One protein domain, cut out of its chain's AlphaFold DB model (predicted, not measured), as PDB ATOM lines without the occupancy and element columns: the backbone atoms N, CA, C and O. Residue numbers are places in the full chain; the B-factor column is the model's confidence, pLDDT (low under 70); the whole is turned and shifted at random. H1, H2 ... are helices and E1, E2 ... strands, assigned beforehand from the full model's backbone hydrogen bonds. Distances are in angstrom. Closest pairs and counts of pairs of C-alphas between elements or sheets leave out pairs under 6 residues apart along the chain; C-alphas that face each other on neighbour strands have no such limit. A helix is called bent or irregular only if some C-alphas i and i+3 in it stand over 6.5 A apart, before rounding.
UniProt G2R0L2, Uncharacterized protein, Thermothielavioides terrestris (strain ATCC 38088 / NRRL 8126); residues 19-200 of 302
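Overview. This is residues 19 to 200 of the 302 residues of an uncharacterized protein of Thermothielavioides terrestris (strain ATCC 38088 / NRRL 8126) (UniProt G2R0L2). One twisted wall of seven antiparallel strands has three helices, H1, H2 and H3, over one face; H3, the longest, runs along strand E3, while H1 packs by the sharply bent ends of E3 and E4. A small separate hairpin, E7 and E8, leads into H3 and lies far from the middle. The printed part has 182 residues, with three named helices and nine named strands in the order E1 H1 E2 E3 E4 E5 E6 H2 E7 E8 H3 E9, class mixed; the large sheet runs E1 E5 E4 E3 E2 E6 E9. It is compact, with a radius of gyration of the C-alphas of 16.3 A, and rounded, spanning 47 by 45 by 40 A.

Arrangement. E2, residues 44 to 53, E3, residues 61 to 74, E4, residues 77 to 90, and E5, residues 96 to 106, form a meander, each strand the antiparallel neighbour of the one before. N 51 and O 63 are 2.9 A apart in the hairpin E2 and E3, N 66 and O 82 2.9 A in E3 and E4, and N 104 and O 83 2.9 A in E4 and E5. E3 bends by 97 degrees at residue 70 and E4 by 95 degrees at residue 80. E1, residues 21 to 23, is an edge strand beside E5, with N 103 and O 22 2.8 A apart. E6, residues 115 to 121, pairs with E2, N 52 and O 117 2.8 A apart, and with the other edge strand E9, residues 191 to 195, N 192 and O 120 2.8 A apart. H1, residues 35 to 42, H2, residues 130 to 136, and H3, residues 170 to 183, are on the same face, and in each every O i to N i+4 pair is within hydrogen-bond range. H3 lies over E3 at a height over the sheet of 10.2 A, at 23 degrees on the local plane, along the strands. With residues 177 to 181 alone H3 touches H2, opposite ways at a steep tilt of 51 degrees; the closest C-alphas, of Ile 136 and Val 177, are 5.9 A apart. H1 and H2 are close but not clearly touching, and H1 and H3 are apart. E7, residues 157 to 161, and E8, residues 164 to 168, form a hairpin, with N 159 and O 166 2.8 A apart.

Along the chain. E1 begins at C-alpha 21 (30.155, 49.415, 34.473). E4 measures 29.2 A, E3 28.3 A, E5 27.1 A, E2 24.9 A and H3 20.0 A. E9 ends at C-alpha 195 (49.629, 46.973, 51.207).

Size, cuts and confidence. The C-alphas farthest apart, of Arg 125 and Gly 163, are 47.8 A apart. The printed part has no cut; the links E1 to H1 and H2 to E7 are long. The mean pLDDT of the printed part is 72.0; residues 154 to 172 and 188 to 200 are among those under 70.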
ATOM      1  N   SER A  19      30.167  51.860  28.099       65.50
ATOM      2  CA  SER A  19      30.051  51.442  29.494       65.50
ATOM      3  C   SER A  19      31.121  50.419  29.870       65.50
ATOM      4  O   SER A  19      31.272  49.360  29.257       65.50
ATOM      5  N   ASN A  20      31.825  50.733  30.954       82.75
ATOM      6  CA  ASN A  20      32.744  49.833  31.645       82.75
ATOM      7  C   ASN A  20      32.125  49.295  32.950       82.75
ATOM      8  O   ASN A  20      32.834  48.688  33.752       82.75
ATOM      9  N   GLU A  21      30.840  49.569  33.190       86.56
ATOM     10  CA  GLU A  21      30.155  49.415  34.473       86.56
ATOM     11  C   GLU A  21      28.801  48.712  34.293       86.56
ATOM     12  O   GLU A  21      27.986  49.110  33.459       86.56
ATOM     13  N   PHE A  22      28.580  47.643  35.059       86.69
ATOM     14  CA  PHE A  22      27.445  46.732  34.895       86.69
ATOM     15  C   PHE A  22      26.910  46.302  36.261       86.69
ATOM     16  O   PHE A  22      27.694  45.852  37.095       86.69
ATOM     17  N   ASP A  23      25.601  46.390  36.496       84.81
ATOM     18  CA  ASP A  23      25.002  45.769  37.681       84.81
ATOM     19  C   ASP A  23      24.891  44.254  37.465       84.81
ATOM     20  O   ASP A  23      24.330  43.801  36.465       84.81
ATOM     21  N   ILE A  24      25.453  43.466  38.385       81.75
ATOM     22  CA  ILE A  24      25.362  42.000  38.357       81.75
ATOM     23  C   ILE A  24      24.115  41.469  39.087       81.75
ATOM     24  O   ILE A  24      23.827  40.273  39.021       81.75
ATOM     25  N   GLY A  25      23.364  42.348  39.762       70.00
ATOM     26  CA  GLY A  25      22.054  42.050  40.345       70.00
ATOM     27  C   GLY A  25      20.956  41.923  39.289       70.00
ATOM     28  O   GLY A  25      20.138  41.007  39.379       70.00
ATOM     29  N   ASP A  26      20.995  42.774  38.257       67.94
ATOM     30  CA  ASP A  26      20.065  42.784  37.117       67.94
ATOM     31  C   ASP A  26      20.726  42.266  35.825       67.94
ATOM     32  O   ASP A  26      20.809  42.943  34.802       67.94
ATOM     33  N   PHE A  27      21.233  41.030  35.854       66.69
ATOM     34  CA  PHE A  27      21.773  40.352  34.667       66.69
ATOM     35  C   PHE A  27      20.672  39.939  33.672       66.69
ATOM     36  O   PHE A  27      20.358  38.763  33.474       66.69
ATOM     37  N   THR A  28      20.103  40.935  32.992       59.69
ATOM     38  CA  THR A  28      19.209  40.729  31.848       59.69
ATOM     39  C   THR A  28      19.944  40.060  30.673       59.69
ATOM     40  O   THR A  28      21.149  40.269  30.483       59.69
ATOM     41  N   PRO A  29      19.237  39.331  29.785       55.28
ATOM     42  CA  PRO A  29      19.836  38.777  28.567       55.28
ATOM     43  C   PRO A  29      20.500  39.820  27.648       55.28
ATOM     44  O   PRO A  29      21.393  39.465  26.886       55.28
ATOM     45  N   ARG A  30      20.102  41.102  27.733       55.72
ATOM     46  CA  ARG A  30      20.720  42.218  26.991       55.72
ATOM     47  C   ARG A  30      22.079  42.631  27.566       55.72
ATOM     48  O   ARG A  30      22.952  43.030  26.804       55.72
ATOM     49  N   LEU A  31      22.283  42.529  28.879       61.91
ATOM     50  CA  LEU A  31      23.602  42.764  29.481       61.91
ATOM     51  C   LEU A  31      24.578  41.642  29.108       61.91
ATOM     52  O   LEU A  31      25.722  41.912  28.750       61.91
ATOM     53  N   LEU A  32      24.110  40.391  29.083       68.69
ATOM     54  CA  LEU A  32      24.934  39.227  28.733       68.69
ATOM     55  C   LEU A  32      25.413  39.201  27.266       68.69
ATOM     56  O   LEU A  32      26.364  38.483  26.961       68.69
ATOM     57  N   THR A  33      24.818  39.993  26.365       76.31
ATOM     58  CA  THR A  33      25.319  40.187  24.990       76.31
ATOM     59  C   THR A  33      26.261  41.387  24.834       76.31
ATOM     60  O   THR A  33      26.807  41.587  23.747       76.31
ATOM     61  N   HIS A  34      26.505  42.178  25.887       84.44
ATOM     62  CA  HIS A  34      27.410  43.322  25.805       84.44
ATOM     63  C   HIS A  34      28.878  42.860  25.688       84.44
ATOM     64  O   HIS A  34      29.365  42.181  26.597       84.44
ATOM     65  N   PRO A  35      29.630  43.223  24.626       86.62
ATOM     66  CA  PRO A  35      30.929  42.609  24.333       86.62
ATOM     67  C   PRO A  35      31.968  42.813  25.441       86.62
ATOM     68  O   PRO A  35      32.692  41.879  25.770       86.62
ATOM     69  N   VAL A  36      32.008  43.991  26.076       89.75
ATOM     70  CA  VAL A  36      32.948  44.276  27.175       89.75
ATOM     71  C   VAL A  36      32.692  43.367  28.386       89.75
ATOM     72  O   VAL A  36      33.644  42.879  28.997       89.75
ATOM     73  N   LEU A  37      31.419  43.116  28.715       89.19
ATOM     74  CA  LEU A  37      31.022  42.268  29.842       89.19
ATOM     75  C   LEU A  37      31.182  40.781  29.500       89.19
ATOM     76  O   LEU A  37      31.698  40.021  30.315       89.19
ATOM     77  N   LEU A  38      30.812  40.367  28.288       89.44
ATOM     78  CA  LEU A  38      30.990  38.994  27.819       89.44
ATOM     79  C   LEU A  38      32.478  38.602  27.776       89.44
ATOM     80  O   LEU A  38      32.834  37.504  28.204       89.44
ATOM     81  N   SER A  39      33.368  39.500  27.341       92.25
ATOM     82  CA  SER A  39      34.816  39.284  27.441       92.25
ATOM     83  C   SER A  39      35.295  39.220  28.897       92.25
ATOM     84  O   SER A  39      36.057  38.313  29.231       92.25
ATOM     85  N   ALA A  40      34.808  40.092  29.791       93.06
ATOM     86  CA  ALA A  40      35.141  40.029  31.219       93.06
ATOM     87  C   ALA A  40      34.730  38.693  31.859       93.06
ATOM     88  O   ALA A  40      35.536  38.065  32.537       93.06
ATOM     89  N   LEU A  41      33.499  38.228  31.620       93.31
ATOM     90  CA  LEU A  41      32.937  37.003  32.207       93.31
ATOM     91  C   LEU A  41      33.673  35.720  31.780       93.31
ATOM     92  O   LEU A  41      33.692  34.748  32.540       93.31
ATOM     93  N   ASN A  42      34.289  35.727  30.594       93.31
ATOM     94  CA  ASN A  42      35.123  34.638  30.075       93.31
ATOM     95  C   ASN A  42      36.619  34.795  30.424       93.31
ATOM     96  O   ASN A  42      37.379  33.825  30.343       93.31
ATOM     97  N   SER A  43      37.053  35.991  30.835       95.12
ATOM     98  CA  SER A  43      38.442  36.250  31.227       95.12
ATOM     99  C   SER A  43      38.787  35.486  32.499       95.12
ATOM    100  O   SER A  43      38.042  35.509  33.481       95.12
ATOM    101  N   HIS A  44      39.918  34.786  32.478       95.12
ATOM    102  CA  HIS A  44      40.352  33.974  33.608       95.12
ATOM    103  C   HIS A  44      41.009  34.849  34.673       95.12
ATOM    104  O   HIS A  44      41.878  35.663  34.367       95.12
ATOM    105  N   VAL A  45      40.583  34.696  35.922       93.00
ATOM    106  CA  VAL A  45      41.120  35.401  37.085       93.00
ATOM    107  C   VAL A  45      42.417  34.737  37.541       93.00
ATOM    108  O   VAL A  45      42.491  33.516  37.667       93.00
ATOM    109  N   ARG A  46      43.425  35.568  37.813       85.69
ATOM    110  CA  ARG A  46      44.757  35.183  38.298       85.69
ATOM    111  C   ARG A  46      45.012  35.601  39.743       85.69
ATOM    112  O   ARG A  46      45.688  34.881  40.461       85.69
ATOM    113  N   HIS A  47      44.494  36.754  40.163       84.12
ATOM    114  CA  HIS A  47      44.643  37.244  41.536       84.12
ATOM    115  C   HIS A  47      43.310  37.796  42.036       84.12
ATOM    116  O   HIS A  47      42.686  38.609  41.345       84.12
ATOM    117  N   CYS A  48      42.907  37.397  43.241       87.38
ATOM    118  CA  CYS A  48      41.795  37.992  43.972       87.38
ATOM    119  C   CYS A  48      42.346  39.000  44.986       87.38
ATOM    120  O   CYS A  48      43.330  38.717  45.667       87.38
ATOM    121  N   TRP A  49      41.707  40.159  45.096       81.88
ATOM    122  CA  TRP A  49      42.016  41.177  46.091       81.88
ATOM    123  C   TRP A  49      40.751  41.623  46.817       81.88
ATOM    124  O   TRP A  49      39.691  41.725  46.199       81.88
ATOM    125  N   ILE A  50      40.888  41.984  48.093       80.00
ATOM    126  CA  ILE A  50      39.919  42.822  48.809       80.00
ATOM    127  C   ILE A  50      40.602  44.157  49.120       80.00
ATOM    128  O   ILE A  50      41.669  44.178  49.737       80.00
ATOM    129  N   GLU A  51      40.013  45.274  48.691       71.94
ATOM    130  CA  GLU A  51      40.550  46.620  48.926       71.94
ATOM    131  C   GLU A  51      39.573  47.485  49.735       71.94
ATOM    132  O   GLU A  51      38.376  47.521  49.455       71.94
ATOM    133  N   PHE A  52      40.103  48.220  50.712       70.50
ATOM    134  CA  PHE A  52      39.368  49.118  51.605       70.50
ATOM    135  C   PHE A  52      39.679  50.559  51.206       70.50
ATOM    136  O   PHE A  52      40.824  51.010  51.329       70.50
ATOM    137  N   LEU A  53      38.686  51.276  50.682       66.06
ATOM    138  CA  LEU A  53      38.862  52.596  50.083       66.06
ATOM    139  C   LEU A  53      38.602  53.717  51.097       66.06
ATOM    140  O   LEU A  53      37.629  53.678  51.844       66.06
ATOM    141  N   LEU A  54      39.427  54.767  51.068       54.56
ATOM    142  CA  LEU A  54      39.134  56.023  51.755       54.56
ATOM    143  C   LEU A  54      38.005  56.746  51.020       54.56
ATOM    144  O   LEU A  54      38.213  57.283  49.924       54.56
ATOM    145  N   THR A  55      36.826  56.788  51.627       58.03
ATOM    146  CA  THR A  55      35.636  57.470  51.109       58.03
ATOM    147  C   THR A  55      35.133  58.547  52.053       58.03
ATOM    148  O   THR A  55      35.563  58.631  53.197       58.03
ATOM    149  N   ASN A  56      34.269  59.414  51.527       53.31
ATOM    150  CA  ASN A  56      33.765  60.614  52.189       53.31
ATOM    151  C   ASN A  56      32.667  60.247  53.215       53.31
ATOM    152  O   ASN A  56      31.526  60.667  53.071       53.31
ATOM    153  N   GLU A  57      33.018  59.379  54.169       50.94
ATOM    154  CA  GLU A  57      32.280  58.944  55.372       50.94
ATOM    155  C   GLU A  57      30.903  58.261  55.211       50.94
ATOM    156  O   GLU A  57      30.591  57.391  56.015       50.94
ATOM    157  N   VAL A  58      30.120  58.518  54.155       54.06
ATOM    158  CA  VAL A  58      28.734  58.010  53.982       54.06
ATOM    159  C   VAL A  58      28.593  56.478  54.094       54.06
ATOM    160  O   VAL A  58      27.582  55.988  54.597       54.06
ATOM    161  N   LYS A  59      29.583  55.700  53.632       54.97
ATOM    162  CA  LYS A  59      29.654  54.246  53.874       54.97
ATOM    163  C   LYS A  59      31.088  53.709  53.820       54.97
ATOM    164  O   LYS A  59      31.922  54.302  53.126       54.97
ATOM    165  N   PRO A  60      31.381  52.553  54.447       55.81
ATOM    166  CA  PRO A  60      32.617  51.817  54.204       55.81
ATOM    167  C   PRO A  60      32.634  51.280  52.763       55.81
ATOM    168  O   PRO A  60      31.906  50.341  52.437       55.81
ATOM    169  N   HIS A  61      33.451  51.851  51.874       69.06
ATOM    170  CA  HIS A  61      33.669  51.263  50.548       69.06
ATOM    171  C   HIS A  61      34.749  50.189  50.631       69.06
ATOM    172  O   HIS A  61      35.945  50.480  50.658       69.06
ATOM    173  N   VAL A  62      34.309  48.937  50.622       74.00
ATOM    174  CA  VAL A  62      35.181  47.774  50.478       74.00
ATOM    175  C   VAL A  62      34.802  47.062  49.185       74.00
ATOM    176  O   VAL A  62      33.619  46.920  48.874       74.00
ATOM    177  N   ILE A  63      35.805  46.680  48.400       83.00
ATOM    178  CA  ILE A  63      35.626  46.132  47.053       83.00
ATOM    179  C   ILE A  63      36.365  44.806  46.910       83.00
ATOM    180  O   ILE A  63      37.438  44.628  47.488       83.00
ATOM    181  N   PHE A  64      35.842  43.915  46.071       89.69
ATOM    182  CA  PHE A  64      36.672  42.873  45.469       89.69
ATOM    183  C   PHE A  64      37.339  43.441  44.216       89.69
ATOM    184  O   PHE A  64      36.718  44.206  43.475       89.69
ATOM    185  N   LYS A  65      38.577  43.039  43.932       90.81
ATOM    186  CA  LYS A  65      39.222  43.275  42.638       90.81
ATOM    187  C   LYS A  65      39.816  41.975  42.113       90.81
ATOM    188  O   LYS A  65      40.556  41.293  42.814       90.81
ATOM    189  N   PHE A  66      39.519  41.648  40.863       93.69
ATOM    190  CA  PHE A  66      40.036  40.468  40.184       93.69
ATOM    191  C   PHE A  66      40.959  40.915  39.055       93.69
ATOM    192  O   PHE A  66      40.521  41.599  38.133       93.69
ATOM    193  N   ASN A  67      42.241  40.555  39.127       91.31
ATOM    194  CA  ASN A  67      43.176  40.738  38.014       91.31
ATOM    195  C   ASN A  67      43.126  39.494  37.120       91.31
ATOM    196  O   ASN A  67      43.146  38.373  37.638       91.31
ATOM    197  N   PHE A  68      43.088  39.678  35.801       93.50
ATOM    198  CA  PHE A  68      43.026  38.574  34.842       93.50
ATOM    199  C   PHE A  68      44.416  37.981  34.550       93.50
ATOM    200  O   PHE A  68      45.437  38.631  34.780       93.50
ATOM    201  N   THR A  69      44.458  36.734  34.072       88.94
ATOM    202  CA  THR A  69      45.686  36.063  33.610       88.94
ATOM    203  C   THR A  69      46.227  36.728  32.351       88.94
ATOM    204  O   THR A  69      47.411  37.039  32.277       88.94
ATOM    205  N   GLU A  70      45.332  36.991  31.402       87.81
ATOM    206  CA  GLU A  70      45.587  37.714  30.162       87.81
ATOM    207  C   GLU A  70      44.590  38.872  30.061       87.81
ATOM    208  O   GLU A  70      43.441  38.758  30.496       87.81
ATOM    209  N   GLY A  71      45.038  40.004  29.520       88.50
ATOM    210  CA  GLY A  71      44.160  41.131  29.220       88.50
ATOM    211  C   GLY A  71      43.406  40.927  27.910       88.50
ATOM    212  O   GLY A  71      43.912  40.277  26.997       88.50
ATOM    213  N   TYR A  72      42.222  41.521  27.792       91.12
ATOM    214  CA  TYR A  72      41.413  41.479  26.575       91.12
ATOM    215  C   TYR A  72      41.198  42.880  25.998       91.12
ATOM    216  O   TYR A  72      41.151  43.875  26.727       91.12
ATOM    217  N   GLN A  73      41.035  42.963  24.675       90.12
ATOM    218  CA  GLN A  73      40.796  44.224  23.974       90.12
ATOM    219  C   GLN A  73      39.381  44.297  23.395       90.12
ATOM    220  O   GLN A  73      38.963  43.412  22.653       90.12
ATOM    221  N   VAL A  74      38.663  45.383  23.693       87.00
ATOM    222  CA  VAL A  74      37.368  45.729  23.080       87.00
ATOM    223  C   VAL A  74      37.361  47.229  22.785       87.00
ATOM    224  O   VAL A  74      37.794  48.030  23.610       87.00
ATOM    225  N   GLY A  75      36.914  47.626  21.589       83.00
ATOM    226  CA  GLY A  75      36.825  49.042  21.197       83.00
ATOM    227  C   GLY A  75      38.164  49.798  21.205       83.00
ATOM    228  O   GLY A  75      38.181  51.004  21.426       83.00
ATOM    229  N   GLY A  76      39.292  49.097  21.033       82.62
ATOM    230  CA  GLY A  76      40.640  49.674  21.139       82.62
ATOM    231  C   GLY A  76      41.122  49.939  22.574       82.62
ATOM    232  O   GLY A  76      42.224  50.453  22.757       82.62
ATOM    233  N   ARG A  77      40.336  49.580  23.600       85.19
ATOM    234  CA  ARG A  77      40.729  49.643  25.016       85.19
ATOM    235  C   ARG A  77      41.198  48.272  25.493       85.19
ATOM    236  O   ARG A  77      40.592  47.265  25.145       85.19
ATOM    237  N   ASN A  78      42.252  48.250  26.308       89.31
ATOM    238  CA  ASN A  78      42.764  47.044  26.960       89.31
ATOM    239  C   ASN A  78      42.256  46.952  28.408       89.31
ATOM    240  O   ASN A  78      42.400  47.907  29.175       89.31
ATOM    241  N   PHE A  79      41.718  45.795  28.785       91.88
ATOM    242  CA  PHE A  79      41.182  45.508  30.113       91.88
ATOM    243  C   PHE A  79      41.940  44.329  30.730       91.88
ATOM    244  O   PHE A  79      42.069  43.274  30.118       91.88
ATOM    245  N   VAL A  80      42.451  44.513  31.947       91.31
ATOM    246  CA  VAL A  80      43.344  43.562  32.650       91.31
ATOM    247  C   VAL A  80      42.852  43.215  34.059       91.31
ATOM    248  O   VAL A  80      43.460  42.405  34.759       91.31
ATOM    249  N   SER A  81      41.765  43.842  34.506       92.50
ATOM    250  CA  SER A  81      41.106  43.537  35.774       92.50
ATOM    251  C   SER A  81      39.641  43.981  35.779       92.50
ATOM    252  O   SER A  81      39.183  44.686  34.878       92.50
ATOM    253  N   CYS A  82      38.907  43.624  36.829       94.25
ATOM    254  CA  CYS A  82      37.649  44.265  37.199       94.25
ATOM    255  C   CYS A  82      37.562  44.480  38.718       94.25
ATOM    256  O   CYS A  82      38.272  43.836  39.492       94.25
ATOM    257  N   ARG A  83      36.681  45.387  39.146       91.94
ATOM    258  CA  ARG A  83      36.234  45.534  40.539       91.94
ATOM    259  C   ARG A  83      34.790  45.054  40.678       91.94
ATOM    260  O   ARG A  83      34.017  45.256  39.745       91.94
ATOM    261  N   LEU A  84      34.419  44.525  41.843       90.75
ATOM    262  CA  LEU A  84      33.033  44.454  42.317       90.75
ATOM    263  C   LEU A  84      32.882  45.348  43.550       90.75
ATOM    264  O   LEU A  84      33.666  45.234  44.495       90.75
ATOM    265  N   SER A  85      31.866  46.205  43.549       86.25
ATOM    266  CA  SER A  85      31.574  47.143  44.638       86.25
ATOM    267  C   SER A  85      30.077  47.204  44.927       86.25
ATOM    268  O   SER A  85      29.287  47.359  43.995       86.25
ATOM    269  N   MET A  86      29.698  47.167  46.206       78.75
ATOM    270  CA  MET A  86      28.345  47.541  46.626       78.75
ATOM    271  C   MET A  86      28.182  49.056  46.520       78.75
ATOM    272  O   MET A  86      28.898  49.794  47.206       78.75
ATOM    273  N   GLU A  87      27.232  49.535  45.720       78.94
ATOM    274  CA  GLU A  87      26.980  50.967  45.547       78.94
ATOM    275  C   GLU A  87      25.522  51.357  45.812       78.94
ATOM    276  O   GLU A  87      24.594  50.559  45.681       78.94
ATOM    277  N   LEU A  88      25.331  52.606  46.248       71.69
ATOM    278  CA  LEU A  88      24.015  53.176  46.532       71.69
ATOM    279  C   LEU A  88      23.328  53.533  45.211       71.69
ATOM    280  O   LEU A  88      23.704  54.520  44.577       71.69
ATOM    281  N   HIS A  89      22.304  52.776  44.820       63.12
ATOM    282  CA  HIS A  89      21.397  53.222  43.769       63.12
ATOM    283  C   HIS A  89      20.527  54.361  44.317       63.12
ATOM    284  O   HIS A  89      19.948  54.255  45.403       63.12
ATOM    285  N   ARG A  90      20.420  55.448  43.559       58.31
ATOM    286  CA  ARG A  90      19.400  56.480  43.765       58.31
ATOM    287  C   ARG A  90      18.464  56.453  42.568       58.31
ATOM    288  O   ARG A  90      18.943  56.279  41.451       58.31
ATOM    289  N   ASP A  91      17.165  56.596  42.808       57.94
ATOM    290  CA  ASP A  91      16.205  56.757  41.716       57.94
ATOM    291  C   ASP A  91      16.386  58.128  41.034       57.94
ATOM    292  O   ASP A  91      17.125  58.995  41.510       57.94
ATOM    293  N   GLU A  92      15.686  58.346  39.921       52.66
ATOM    294  CA  GLU A  92      15.732  59.610  39.167       52.66
ATOM    295  C   GLU A  92      15.240  60.827  39.983       52.66
ATOM    296  O   GLU A  92      15.514  61.969  39.621       52.66
ATOM    297  N   ASN A  93      14.562  60.590  41.112       48.81
ATOM    298  CA  ASN A  93      14.059  61.605  42.039       48.81
ATOM    299  C   ASN A  93      15.008  61.844  43.238       48.81
ATOM    300  O   ASN A  93      14.743  62.708  44.073       48.81
ATOM    301  N   GLY A  94      16.108  61.091  43.347       48.88
ATOM    302  CA  GLY A  94      17.087  61.169  44.434       48.88
ATOM    303  C   GLY A  94      16.765  60.337  45.686       48.88
ATOM    304  O   GLY A  94      17.606  60.301  46.598       48.88
ATOM    305  N   HIS A  95      15.618  59.646  45.727       49.72
ATOM    306  CA  HIS A  95      15.300  58.640  46.746       49.72
ATOM    307  C   HIS A  95      16.268  57.458  46.649       49.72
ATOM    308  O   HIS A  95      16.961  57.270  45.648       49.72
ATOM    309  N   GLN A  96      16.317  56.624  47.685       54.50
ATOM    310  CA  GLN A  96      17.201  55.461  47.697       54.50
ATOM    311  C   GLN A  96      16.507  54.224  47.133       54.50
ATOM    312  O   GLN A  96      15.438  53.830  47.597       54.50
ATOM    313  N   GLY A  97      17.140  53.622  46.129       53.72
ATOM    314  CA  GLY A  97      16.739  52.334  45.580       53.72
ATOM    315  C   GLY A  97      17.326  51.156  46.373       53.72
ATOM    316  O   GLY A  97      17.977  51.350  47.405       53.72
ATOM    317  N   PRO A  98      17.137  49.914  45.888       56.44
ATOM    318  CA  PRO A  98      17.958  48.787  46.327       56.44
ATOM    319  C   PRO A  98      19.446  49.075  46.079       56.44
ATOM    320  O   PRO A  98      19.809  49.817  45.171       56.44
ATOM    321  N   GLY A  99      20.326  48.489  46.884       65.94
ATOM    322  CA  GLY A  99      21.762  48.569  46.644       65.94
ATOM    323  C   GLY A  99      22.161  47.763  45.405       65.94
ATOM    324  O   GLY A  99      21.680  46.649  45.204       65.94
ATOM    325  N   ALA A 100      23.037  48.344  44.586       74.56
ATOM    326  CA  ALA A 100      23.460  47.810  43.294       74.56
ATOM    327  C   ALA A 100      24.842  47.149  43.395       74.56
ATOM    328  O   ALA A 100      25.756  47.698  44.025       74.56
ATOM    329  N   CYS A 101      25.032  45.990  42.761       80.88
ATOM    330  CA  CYS A 101      26.304  45.270  42.795       80.88
ATOM    331  C   CYS A 101      27.084  45.515  41.505       80.88
ATOM    332  O   CYS A 101      26.937  44.797  40.518       80.88
ATOM    333  N   LEU A 102      27.934  46.540  41.502       87.25
ATOM    334  CA  LEU A 102      28.506  47.061  40.262       87.25
ATOM    335  C   LEU A 102      29.858  46.419  39.928       87.25
ATOM    336  O   LEU A 102      30.827  46.538  40.684       87.25
ATOM    337  N   LEU A 103      29.919  45.771  38.762       91.44
ATOM    338  CA  LEU A 103      31.120  45.249  38.116       91.44
ATOM    339  C   LEU A 103      31.722  46.322  37.216       91.44
ATOM    340  O   LEU A 103      31.113  46.725  36.229       91.44
ATOM    341  N   LYS A 104      32.938  46.762  37.550       91.50
ATOM    342  CA  LYS A 104      33.650  47.849  36.863       91.50
ATOM    343  C   LYS A 104      34.926  47.306  36.216       91.50
ATOM    344  O   LYS A 104      35.884  46.998  36.929       91.50
ATOM    345  N   VAL A 105      34.959  47.149  34.892       92.12
ATOM    346  CA  VAL A 105      36.144  46.640  34.169       92.12
ATOM    347  C   VAL A 105      37.239  47.705  34.079       92.12
ATOM    348  O   VAL A 105      36.965  48.904  34.092       92.12
ATOM    349  N   CYS A 106      38.503  47.281  34.081       88.38
ATOM    350  CA  CYS A 106      39.628  48.130  34.467       88.38
ATOM    351  C   CYS A 106      40.916  47.834  33.673       88.38
ATOM    352  O   CYS A 106      41.274  46.685  33.414       88.38
ATOM    353  N   SER A 107      41.656  48.891  33.329       85.94
ATOM    354  CA  SER A 107      42.850  48.873  32.464       85.94
ATOM    355  C   SER A 107      44.200  48.793  33.204       85.94
ATOM    356  O   SER A 107      45.252  48.963  32.595       85.94
ATOM    357  N   TYR A 108      44.194  48.522  34.513       78.38
ATOM    358  CA  TYR A 108      45.383  48.492  35.379       78.38
ATOM    359  C   TYR A 108      45.318  47.310  36.369       78.38
ATOM    360  O   TYR A 108      44.245  46.937  36.857       78.38
ATOM    361  N   THR A 109      46.463  46.714  36.707       74.56
ATOM    362  CA  THR A 109      46.560  45.562  37.633       74.56
ATOM    363  C   THR A 109      46.830  45.958  39.089       74.56
ATOM    364  O   THR A 109      46.413  45.234  39.991       74.56
ATOM    365  N   GLY A 110      47.442  47.117  39.347       62.88
ATOM    366  CA  GLY A 110      47.721  47.613  40.706       62.88
ATOM    367  C   GLY A 110      46.478  47.984  41.535       62.88
ATOM    368  O   GLY A 110      45.350  47.948  41.029       62.88
ATOM    369  N   ARG A 111      46.702  48.354  42.806       62.03
ATOM    370  CA  ARG A 111      45.655  48.783  43.756       62.03
ATOM    371  C   ARG A 111      44.886  50.019  43.282       62.03
ATOM    372  O   ARG A 111      45.403  50.836  42.520       62.03
ATOM    373  N   THR A 112      43.684  50.227  43.807       64.81
ATOM    374  CA  THR A 112      42.978  51.512  43.701       64.81
ATOM    375  C   THR A 112      43.779  52.622  44.381       64.81
ATOM    376  O   THR A 112      44.235  52.454  45.507       64.81
ATOM    377  N   ALA A 113      43.888  53.798  43.755       62.50
ATOM    378  CA  ALA A 113      44.588  54.950  44.345       62.50
ATOM    379  C   ALA A 113      43.987  55.414  45.692       62.50
ATOM    380  O   ALA A 113      44.695  55.959  46.530       62.50
ATOM    381  N   ARG A 114      42.690  55.158  45.924       59.59
ATOM    382  CA  ARG A 114      41.997  55.408  47.203       59.59
ATOM    383  C   ARG A 114      42.141  54.268  48.228       59.59
ATOM    384  O   ARG A 114      41.614  54.413  49.326       59.59
ATOM    385  N   ALA A 115      42.787  53.140  47.912       57.12
ATOM    386  CA  ALA A 115      42.879  51.995  48.823       57.12
ATOM    387  C   ALA A 115      43.850  52.264  49.985       57.12
ATOM    388  O   ALA A 115      45.063  52.360  49.789       57.12
ATOM    389  N   ARG A 116      43.310  52.339  51.208       55.41
ATOM    390  CA  ARG A 116      44.077  52.452  52.461       55.41
ATOM    391  C   ARG A 116      44.668  51.114  52.894       55.41
ATOM    392  O   ARG A 116      45.772  51.089  53.423       55.41
ATOM    393  N   ALA A 117      43.947  50.028  52.634       54.56
ATOM    394  CA  ALA A 117      44.443  48.668  52.776       54.56
ATOM    395  C   ALA A 117      44.025  47.839  51.556       54.56
ATOM    396  O   ALA A 117      42.921  48.010  51.037       54.56
ATOM    397  N   ALA A 118      44.903  46.949  51.105       56.88
ATOM    398  CA  ALA A 118      44.621  45.981  50.052       56.88
ATOM    399  C   ALA A 118      45.218  44.626  50.436       56.88
ATOM    400  O   ALA A 118      46.357  44.574  50.904       56.88
ATOM    401  N   PHE A 119      44.446  43.559  50.235       62.56
ATOM    402  CA  PHE A 119      44.774  42.191  50.633       62.56
ATOM    403  C   PHE A 119      44.657  41.278  49.420       62.56
ATOM    404  O   PHE A 119      43.566  41.161  48.867       62.56
ATOM    405  N   GLN A 120      45.761  40.662  49.003       67.88
ATOM    406  CA  GLN A 120      45.776  39.660  47.940       67.88
ATOM    407  C   GLN A 120      45.478  38.279  48.535       67.88
ATOM    408  O   GLN A 120      46.013  37.943  49.590       67.88
ATOM    409  N   PHE A 121      44.672  37.474  47.849       70.88
ATOM    410  CA  PHE A 121      44.318  36.110  48.244       70.88
ATOM    411  C   PHE A 121      44.635  35.122  47.125       70.88
ATOM    412  O   PHE A 121      44.389  35.406  45.946       70.88
ATOM    413  N   GLN A 122      45.119  33.941  47.514       67.94
ATOM    414  CA  GLN A 122      45.585  32.936  46.566       67.94
ATOM    415  C   GLN A 122      44.450  32.406  45.691       67.94
ATOM    416  O   GLN A 122      43.422  31.931  46.175       67.94
ATOM    417  N   VAL A 123      44.683  32.426  44.382       78.12
ATOM    418  CA  VAL A 123      43.831  31.795  43.373       78.12
ATOM    419  C   VAL A 123      44.516  30.500  42.942       78.12
ATOM    420  O   VAL A 123      45.444  30.504  42.139       78.12
ATOM    421  N   SER A 124      44.084  29.371  43.511       65.81
ATOM    422  CA  SER A 124      44.786  28.077  43.402       65.81
ATOM    423  C   SER A 124      44.857  27.499  41.979       65.81
ATOM    424  O   SER A 124      45.615  26.565  41.726       65.81
ATOM    425  N   ARG A 125      44.046  28.024  41.055       78.19
ATOM    426  CA  ARG A 125      44.069  27.766  39.607       78.19
ATOM    427  C   ARG A 125      43.328  28.901  38.888       78.19
ATOM    428  O   ARG A 125      42.379  29.416  39.478       78.19
ATOM    429  N   PRO A 126      43.657  29.250  37.634       85.88
ATOM    430  CA  PRO A 126      42.850  30.193  36.863       85.88
ATOM    431  C   PRO A 126      41.407  29.699  36.676       85.88
ATOM    432  O   PRO A 126      41.179  28.520  36.396       85.88
ATOM    433  N   TRP A 127      40.434  30.601  36.804       93.00
ATOM    434  CA  TRP A 127      39.006  30.332  36.578       93.00
ATOM    435  C   TRP A 127      38.330  31.528  35.890       93.00
ATOM    436  O   TRP A 127      38.694  32.665  36.187       93.00
ATOM    437  N   PRO A 128      37.367  31.323  34.972       94.75
ATOM    438  CA  PRO A 128      36.680  32.423  34.295       94.75
ATOM    439  C   PRO A 128      35.853  33.231  35.300       94.75
ATOM    440  O   PRO A 128      35.166  32.646  36.137       94.75
ATOM    441  N   LEU A 129      35.887  34.567  35.212       95.12
ATOM    442  CA  LEU A 129      35.238  35.483  36.167       95.12
ATOM    443  C   LEU A 129      33.776  35.110  36.476       95.12
ATOM    444  O   LEU A 129      33.321  35.254  37.611       95.12
ATOM    445  N   SER A 130      33.057  34.584  35.482       94.25
ATOM    446  CA  SER A 130      31.699  34.053  35.616       94.25
ATOM    447  C   SER A 130      31.510  32.997  36.719       94.25
ATOM    448  O   SER A 130      30.414  32.938  37.269       94.25
ATOM    449  N   GLU A 131      32.517  32.210  37.120       93.56
ATOM    450  CA  GLU A 131      32.409  31.308  38.288       93.56
ATOM    451  C   GLU A 131      32.156  32.112  39.580       93.56
ATOM    452  O   GLU A 131      31.250  31.775  40.344       93.56
ATOM    453  N   ALA A 132      32.876  33.224  39.789       92.50
ATOM    454  CA  ALA A 132      32.668  34.108  40.939       92.50
ATOM    455  C   ALA A 132      31.352  34.890  40.856       92.50
ATOM    456  O   ALA A 132      30.654  35.004  41.861       92.50
ATOM    457  N   ILE A 133      30.969  35.385  39.673       92.81
ATOM    458  CA  ILE A 133      29.688  36.097  39.524       92.81
ATOM    459  C   ILE A 133      28.514  35.148  39.795       92.81
ATOM    460  O   ILE A 133      27.635  35.475  40.587       92.81
ATOM    461  N   ASN A 134      28.544  33.922  39.261       89.31
ATOM    462  CA  ASN A 134      27.541  32.903  39.580       89.31
ATOM    463  C   ASN A 134      27.545  32.510  41.072       89.31
ATOM    464  O   ASN A 134      26.505  32.129  41.615       89.31
ATOM    465  N   ALA A 135      28.693  32.578  41.755       84.38
ATOM    466  CA  ALA A 135      28.768  32.328  43.193       84.38
ATOM    467  C   ALA A 135      28.068  33.437  43.999       84.38
ATOM    468  O   ALA A 135      27.309  33.146  44.926       84.38
ATOM    469  N   ILE A 136      28.268  34.700  43.618       84.12
ATOM    470  CA  ILE A 136      27.614  35.866  44.230       84.12
ATOM    471  C   ILE A 136      26.107  35.829  43.957       84.12
ATOM    472  O   ILE A 136      25.315  35.898  44.894       84.12
ATOM    473  N   CYS A 137      25.697  35.601  42.708       81.38
ATOM    474  CA  CYS A 137      24.284  35.549  42.328       81.38
ATOM    475  C   CYS A 137      23.548  34.278  42.810       81.38
ATOM    476  O   CYS A 137      22.346  34.152  42.595       81.38
ATOM    477  N   GLY A 138      24.239  33.333  43.464       71.25
ATOM    478  CA  GLY A 138      23.659  32.095  44.012       71.25
ATOM    479  C   GLY A 138      23.336  31.013  42.968       71.25
ATOM    480  O   GLY A 138      22.930  29.903  43.314       71.25
ATOM    481  N   THR A 139      23.561  31.302  41.686       81.94
ATOM    482  CA  THR A 139      23.279  30.428  40.537       81.94
ATOM    483  C   THR A 139      24.303  29.303  40.362       81.94
ATOM    484  O   THR A 139      24.040  28.330  39.654       81.94
ATOM    485  N   HIS A 140      25.476  29.396  40.997       84.25
ATOM    486  CA  HIS A 140      26.561  28.442  40.787       84.25
ATOM    487  C   HIS A 140      26.177  27.002  41.179       84.25
ATOM    488  O   HIS A 140      25.878  26.694  42.334       84.25
ATOM    489  N   ARG A 141      26.244  26.076  40.212       87.00
ATOM    490  CA  ARG A 141      25.751  24.690  40.344       87.00
ATOM    491  C   ARG A 141      26.290  23.913  41.554       87.00
ATOM    492  O   ARG A 141      25.544  23.119  42.116       87.00
ATOM    493  N   ARG A 142      27.545  24.153  41.965       80.56
ATOM    494  CA  ARG A 142      28.210  23.467  43.097       80.56
ATOM    495  C   ARG A 142      27.876  24.031  44.487       80.56
ATOM    496  O   ARG A 142      28.337  23.449  45.459       80.56
ATOM    497  N   LEU A 143      27.146  25.144  44.607       64.94
ATOM    498  CA  LEU A 143      26.741  25.653  45.925       64.94
ATOM    499  C   LEU A 143      25.656  24.752  46.550       64.94
ATOM    500  O   LEU A 143      24.775  24.292  45.819       64.94
ATOM    501  N   PRO A 144      25.673  24.515  47.874       59.53
ATOM    502  CA  PRO A 144      24.542  23.921  48.579       59.53
ATOM    503  C   PRO A 144      23.378  24.917  48.621       59.53
ATOM    504  O   PRO A 144      23.583  26.129  48.532       59.53
ATOM    505  N   ASP A 145      22.153  24.428  48.803       57.91
ATOM    506  CA  ASP A 145      20.948  25.266  48.698       57.91
ATOM    507  C   ASP A 145      20.894  26.383  49.756       57.91
ATOM    508  O   ASP A 145      20.428  27.487  49.473       57.91
ATOM    509  N   SER A 146      21.505  26.158  50.925       57.06
ATOM    510  CA  SER A 146      21.734  27.166  51.972       57.06
ATOM    511  C   SER A 146      22.615  28.351  51.540       57.06
ATOM    512  O   SER A 146      22.649  29.368  52.229       57.06
ATOM    513  N   MET A 147      23.311  28.252  50.404       59.84
ATOM    514  CA  MET A 147      24.151  29.302  49.820       59.84
ATOM    515  C   MET A 147      23.627  29.814  48.464       59.84
ATOM    516  O   MET A 147      24.342  30.542  47.782       59.84
ATOM    517  N   ARG A 148      22.397  29.476  48.046       65.12
ATOM    518  CA  ARG A 148      21.839  29.882  46.734       65.12
ATOM    519  C   ARG A 148      21.119  31.240  46.705       65.12
ATOM    520  O   ARG A 148      20.544  31.593  45.680       65.12
ATOM    521  N   SER A 149      21.139  32.029  47.781       66.94
ATOM    522  CA  SER A 149      20.578  33.392  47.753       66.94
ATOM    523  C   SER A 149      21.400  34.322  46.850       66.94
ATOM    524  O   SER A 149      22.629  34.239  46.828       66.94
ATOM    525  N   ASN A 150      20.746  35.228  46.124       72.12
ATOM    526  CA  ASN A 150      21.433  36.220  45.299       72.12
ATOM    527  C   ASN A 150      22.022  37.335  46.188       72.12
ATOM    528  O   ASN A 150      21.269  38.123  46.749       72.12
ATOM    529  N   LEU A 151      23.352  37.402  46.315       72.31
ATOM    530  CA  LEU A 151      24.059  38.455  47.059       72.31
ATOM    531  C   LEU A 151      24.323  39.711  46.220       72.31
ATOM    532  O   LEU A 151      24.819  40.693  46.757       72.31
ATOM    533  N   ALA A 152      24.030  39.708  44.920       74.56
ATOM    534  CA  ALA A 152      24.132  40.906  44.093       74.56
ATOM    535  C   ALA A 152      22.937  41.863  44.269       74.56
ATOM    536  O   ALA A 152      23.006  43.002  43.821       74.56
ATOM    537  N   VAL A 153      21.865  41.418  44.934       70.06
ATOM    538  CA  VAL A 153      20.693  42.234  45.275       70.06
ATOM    539  C   VAL A 153      20.616  42.356  46.794       70.06
ATOM    540  O   VAL A 153      20.485  41.357  47.498       70.06
ATOM    541  N   PHE A 154      20.709  43.579  47.308       64.81
ATOM    542  CA  PHE A 154      20.709  43.860  48.743       64.81
ATOM    543  C   PHE A 154      20.089  45.229  49.038       64.81
ATOM    544  O   PHE A 154      19.879  46.048  48.149       64.81
ATOM    545  N   HIS A 155      19.832  45.498  50.314       60.75
ATOM    546  CA  HIS A 155      19.558  46.840  50.818       60.75
ATOM    547  C   HIS A 155      20.614  47.172  51.870       60.75
ATOM    548  O   HIS A 155      21.028  46.293  52.626       60.75
ATOM    549  N   PHE A 156      21.058  48.425  51.907       61.38
ATOM    550  CA  PHE A 156      21.884  48.909  53.009       61.38
ATOM    551  C   PHE A 156      21.018  49.152  54.248       61.38
ATOM    552  O   PHE A 156      19.846  49.513  54.128       61.38
ATOM    553  N   VAL A 157      21.606  48.998  55.432       59.91
ATOM    554  CA  VAL A 157      20.982  49.431  56.688       59.91
ATOM    555  C   VAL A 157      21.343  50.893  56.916       59.91
ATOM    556  O   VAL A 157      22.524  51.219  57.022       59.91
ATOM    557  N   GLU A 158      20.340  51.767  56.985       61.84
ATOM    558  CA  GLU A 158      20.529  53.175  57.344       61.84
ATOM    559  C   GLU A 158      20.713  53.329  58.861       61.84
ATOM    560  O   GLU A 158      19.906  52.839  59.653       61.84
ATOM    561  N   ILE A 159      21.774  54.030  59.260       57.75
ATOM    562  CA  ILE A 159      22.118  54.338  60.649       57.75
ATOM    563  C   ILE A 159      22.122  55.871  60.816       57.75
ATOM    564  O   ILE A 159      22.914  56.549  60.154       57.75
ATOM    565  N   PRO A 160      21.275  56.448  61.692       55.62
ATOM    566  CA  PRO A 160      21.237  57.894  61.917       55.62
ATOM    567  C   PRO A 160      22.535  58.430  62.542       55.62
ATOM    568  O   PRO A 160      22.928  57.980  63.619       55.62
ATOM    569  N   HIS A 161      23.174  59.427  61.918       50.50
ATOM    570  CA  HIS A 161      24.431  59.993  62.418       50.50
ATOM    571  C   HIS A 161      24.564  61.506  62.154       50.50
ATOM    572  O   HIS A 161      24.820  61.948  61.040       50.50
ATOM    573  N   GLY A 162      24.404  62.341  63.186       48.66
ATOM    574  CA  GLY A 162      24.787  63.765  63.124       48.66
ATOM    575  C   GLY A 162      24.079  64.638  62.070       48.66
ATOM    576  O   GLY A 162      24.542  65.740  61.795       48.66
ATOM    577  N   GLY A 163      22.976  64.171  61.472       58.09
ATOM    578  CA  GLY A 163      22.285  64.851  60.366       58.09
ATOM    579  C   GLY A 163      22.631  64.324  58.967       58.09
ATOM    580  O   GLY A 163      22.138  64.869  57.983       58.09
ATOM    581  N   SER A 164      23.430  63.261  58.855       55.50
ATOM    582  CA  SER A 164      23.597  62.477  57.626       55.50
ATOM    583  C   SER A 164      23.375  60.980  57.890       55.50
ATOM    584  O   SER A 164      23.691  60.485  58.972       55.50
ATOM    585  N   PRO A 165      22.814  60.230  56.934       57.19
ATOM    586  CA  PRO A 165      22.689  58.785  57.065       57.19
ATOM    587  C   PRO A 165      24.028  58.087  56.783       57.19
ATOM    588  O   PRO A 165      24.665  58.337  55.754       57.19
ATOM    589  N   LEU A 166      24.437  57.191  57.684       59.44
ATOM    590  CA  LEU A 166      25.488  56.200  57.437       59.44
ATOM    591  C   LEU A 166      24.860  54.900  56.928       59.44
ATOM    592  O   LEU A 166      23.741  54.565  57.311       59.44
ATOM    593  N   TYR A 167      25.595  54.142  56.112       58.50
ATOM    594  CA  TYR A 167      25.108  52.877  55.550       58.50
ATOM    595  C   TYR A 167      26.003  51.688  55.895       58.50
ATOM    596  O   TYR A 167      27.194  51.681  55.573       58.50
ATOM    597  N   ASP A 168      25.398  50.660  56.494       57.19
ATOM    598  CA  ASP A 168      26.040  49.388  56.844       57.19
ATOM    599  C   ASP A 168      25.490  48.206  56.015       57.19
ATOM    600  O   ASP A 168      24.488  48.314  55.301       57.19
ATOM    601  N   GLY A 169      26.196  47.075  56.075       56.25
ATOM    602  CA  GLY A 169      25.967  45.837  55.323       56.25
ATOM    603  C   GLY A 169      27.222  45.342  54.592       56.25
ATOM    604  O   GLY A 169      27.346  44.149  54.308       56.25
ATOM    605  N   CYS A 170      28.197  46.226  54.339       68.00
ATOM    606  CA  CYS A 170      29.391  45.921  53.541       68.00
ATOM    607  C   CYS A 170      30.243  44.778  54.111       68.00
ATOM    608  O   CYS A 170      30.729  43.937  53.354       68.00
ATOM    609  N   ARG A 171      30.419  44.721  55.439       64.62
ATOM    610  CA  ARG A 171      31.226  43.674  56.091       64.62
ATOM    611  C   ARG A 171      30.606  42.290  55.898       64.62
ATOM    612  O   ARG A 171      31.295  41.346  55.512       64.62
ATOM    613  N   ASP A 172      29.303  42.187  56.133       60.62
ATOM    614  CA  ASP A 172      28.590  40.909  56.152       60.62
ATOM    615  C   ASP A 172      28.288  40.406  54.733       60.62
ATOM    616  O   ASP A 172      28.246  39.196  54.504       60.62
ATOM    617  N   TRP A 173      28.173  41.312  53.755       70.56
ATOM    618  CA  TRP A 173      28.195  40.967  52.333       70.56
ATOM    619  C   TRP A 173      29.541  40.358  51.918       70.56
ATOM    620  O   TRP A 173      29.562  39.260  51.361       70.56
ATOM    621  N   ILE A 174      30.669  41.006  52.244       73.75
ATOM    622  CA  ILE A 174      32.005  40.482  51.911       73.75
ATOM    623  C   ILE A 174      32.258  39.130  52.571       73.75
ATOM    624  O   ILE A 174      32.748  38.226  51.897       73.75
ATOM    625  N   ALA A 175      31.880  38.957  53.841       68.19
ATOM    626  CA  ALA A 175      31.983  37.670  54.523       68.19
ATOM    627  C   ALA A 175      31.236  36.562  53.754       68.19
ATOM    628  O   ALA A 175      31.814  35.518  53.451       68.19
ATOM    629  N   GLN A 176      29.979  36.805  53.363       66.50
ATOM    630  CA  GLN A 176      29.168  35.834  52.621       66.50
ATOM    631  C   GLN A 176      29.700  35.553  51.208       66.50
ATOM    632  O   GLN A 176      29.724  34.395  50.788       66.50
ATOM    633  N   VAL A 177      30.158  36.576  50.476       78.62
ATOM    634  CA  VAL A 177      30.777  36.394  49.154       78.62
ATOM    635  C   VAL A 177      32.062  35.575  49.273       78.62
ATOM    636  O   VAL A 177      32.224  34.578  48.568       78.62
ATOM    637  N   PHE A 178      32.955  35.944  50.192       75.69
ATOM    638  CA  PHE A 178      34.252  35.290  50.356       75.69
ATOM    639  C   PHE A 178      34.109  33.828  50.807       75.69
ATOM    640  O   PHE A 178      34.762  32.954  50.237       75.69
ATOM    641  N   VAL A 179      33.167  33.522  51.712       68.25
ATOM    642  CA  VAL A 179      32.805  32.138  52.082       68.25
ATOM    643  C   VAL A 179      32.399  31.304  50.864       68.25
ATOM    644  O   VAL A 179      32.833  30.160  50.746       68.25
ATOM    645  N   ARG A 180      31.623  31.853  49.917       74.75
ATOM    646  CA  ARG A 180      31.237  31.120  48.695       74.75
ATOM    647  C   ARG A 180      32.405  30.916  47.737       74.75
ATOM    648  O   ARG A 180      32.562  29.816  47.210       74.75
ATOM    649  N   LEU A 181      33.228  31.944  47.516       83.12
ATOM    650  CA  LEU A 181      34.427  31.832  46.677       83.12
ATOM    651  C   LEU A 181      35.407  30.795  47.248       83.12
ATOM    652  O   LEU A 181      35.978  30.004  46.492       83.12
ATOM    653  N   HIS A 182      35.538  30.743  48.575       78.88
ATOM    654  CA  HIS A 182      36.359  29.756  49.261       78.88
ATOM    655  C   HIS A 182      35.777  28.339  49.187       78.88
ATOM    656  O   HIS A 182      36.460  27.424  48.734       78.88
ATOM    657  N   TYR A 183      34.495  28.161  49.522       74.00
ATOM    658  CA  TYR A 183      33.795  26.871  49.444       74.00
ATOM    659  C   TYR A 183      33.875  26.233  48.045       74.00
ATOM    660  O   TYR A 183      34.003  25.017  47.895       74.00
ATOM    661  N   LEU A 184      33.832  27.052  46.991       77.56
ATOM    662  CA  LEU A 184      33.960  26.584  45.612       77.56
ATOM    663  C   LEU A 184      35.407  26.250  45.200       77.56
ATOM    664  O   LEU A 184      35.593  25.621  44.153       77.56
ATOM    665  N   GLY A 185      36.416  26.597  46.001       75.56
ATOM    666  CA  GLY A 185      37.831  26.430  45.664       75.56
ATOM    667  C   GLY A 185      38.315  27.423  44.603       75.56
ATOM    668  O   GLY A 185      39.142  27.071  43.763       75.56
ATOM    669  N   LEU A 186      37.746  28.634  44.592       82.69
ATOM    670  CA  LEU A 186      38.149  29.729  43.703       82.69
ATOM    671  C   LEU A 186      39.224  30.609  44.362       82.69
ATOM    672  O   LEU A 186      40.137  31.082  43.685       82.69
ATOM    673  N   VAL A 187      39.126  30.817  45.679       77.62
ATOM    674  CA  VAL A 187      40.030  31.675  46.459       77.62
ATOM    675  C   VAL A 187      40.382  30.986  47.786       77.62
ATOM    676  O   VAL A 187      39.504  30.431  48.446       77.62
ATOM    677  N   ALA A 188      41.652  30.980  48.183       66.69
ATOM    678  CA  ALA A 188      42.077  30.462  49.486       66.69
ATOM    679  C   ALA A 188      41.674  31.410  50.628       66.69
ATOM    680  O   ALA A 188      41.449  32.599  50.407       66.69
ATOM    681  N   TRP A 189      41.623  30.898  51.861       59.62
ATOM    682  CA  TRP A 189      41.438  31.750  53.044       59.62
ATOM    683  C   TRP A 189      42.724  32.511  53.422       59.62
ATOM    684  O   TRP A 189      42.679  33.515  54.136       59.62
ATOM    685  N   ASP A 190      43.866  32.039  52.920       53.22
ATOM    686  CA  ASP A 190      45.192  32.592  53.168       53.22
ATOM    687  C   ASP A 190      45.477  33.852  52.335       53.22
ATOM    688  O   ASP A 190      45.173  33.941  51.140       53.22
ATOM    689  N   ILE A 191      46.103  34.828  52.993       53.56
ATOM    690  CA  ILE A 191      46.489  36.120  52.420       53.56
ATOM    691  C   ILE A 191      47.897  35.988  51.821       53.56
ATOM    692  O   ILE A 191      48.845  35.670  52.534       53.56
ATOM    693  N   GLU A 192      48.055  36.283  50.531       48.47
ATOM    694  CA  GLU A 192      49.355  36.281  49.839       48.47
ATOM    695  C   GLU A 192      50.153  37.575  50.054       48.47
ATOM    696  O   GLU A 192      51.382  37.562  50.003       48.47
ATOM    697  N   GLY A 193      49.478  38.707  50.277       39.72
ATOM    698  CA  GLY A 193      50.132  40.012  50.388       39.72
ATOM    699  C   GLY A 193      49.229  41.120  50.928       39.72
ATOM    700  O   GLY A 193      48.004  41.051  50.818       39.72
ATOM    701  N   ILE A 194      49.847  42.145  51.527       45.81
ATOM    702  CA  ILE A 194      49.179  43.257  52.223       45.81
ATOM    703  C   ILE A 194      49.866  44.579  51.851       45.81
ATOM    704  O   ILE A 194      51.094  44.643  51.837       45.81
ATOM    705  N   VAL A 195      49.097  45.643  51.583       40.03
ATOM    706  CA  VAL A 195      49.629  46.973  51.207       40.03
ATOM    707  C   VAL A 195      49.000  48.092  52.051       40.03
ATOM    708  O   VAL A 195      47.778  48.132  52.192       40.03
ATOM    709  N   SER A 196      49.822  49.013  52.572       35.03
ATOM    710  CA  SER A 196      49.437  50.139  53.452       35.03
ATOM    711  C   SER A 196      49.639  51.526  52.787       35.03
ATOM    712  O   SER A 196      50.073  51.589  51.628       35.03
ATOM    713  N   PRO A 197      49.293  52.657  53.446       32.81
ATOM    714  CA  PRO A 197      49.455  54.001  52.871       32.81
ATOM    715  C   PRO A 197      50.851  54.613  53.077       32.81
ATOM    716  O   PRO A 197      51.419  55.143  52.129       32.81
ATOM    717  N   GLU A 198      51.390  54.547  54.299       33.56
ATOM    718  CA  GLU A 198      52.500  55.400  54.776       33.56
ATOM    719  C   GLU A 198      53.862  55.108  54.119       33.56
ATOM    720  O   GLU A 198      54.712  55.987  54.022       33.56
ATOM    721  N   GLN A 199      54.059  53.900  53.584       36.66
ATOM    722  CA  GLN A 199      55.310  53.477  52.931       36.66
ATOM    723  C   GLN A 199      55.532  54.095  51.533       36.66
ATOM    724  O   GLN A 199      56.286  53.551  50.727       36.66
ATOM    725  N   ALA A 200      54.857  55.204  51.226       33.41
ATOM    726  CA  ALA A 200      54.987  55.948  49.977       33.41
ATOM    727  C   ALA A 200      55.925  57.167  50.077       33.41
ATOM    728  O   ALA A 200      56.405  57.618  49.039       33.41
TER     729      ALA A 200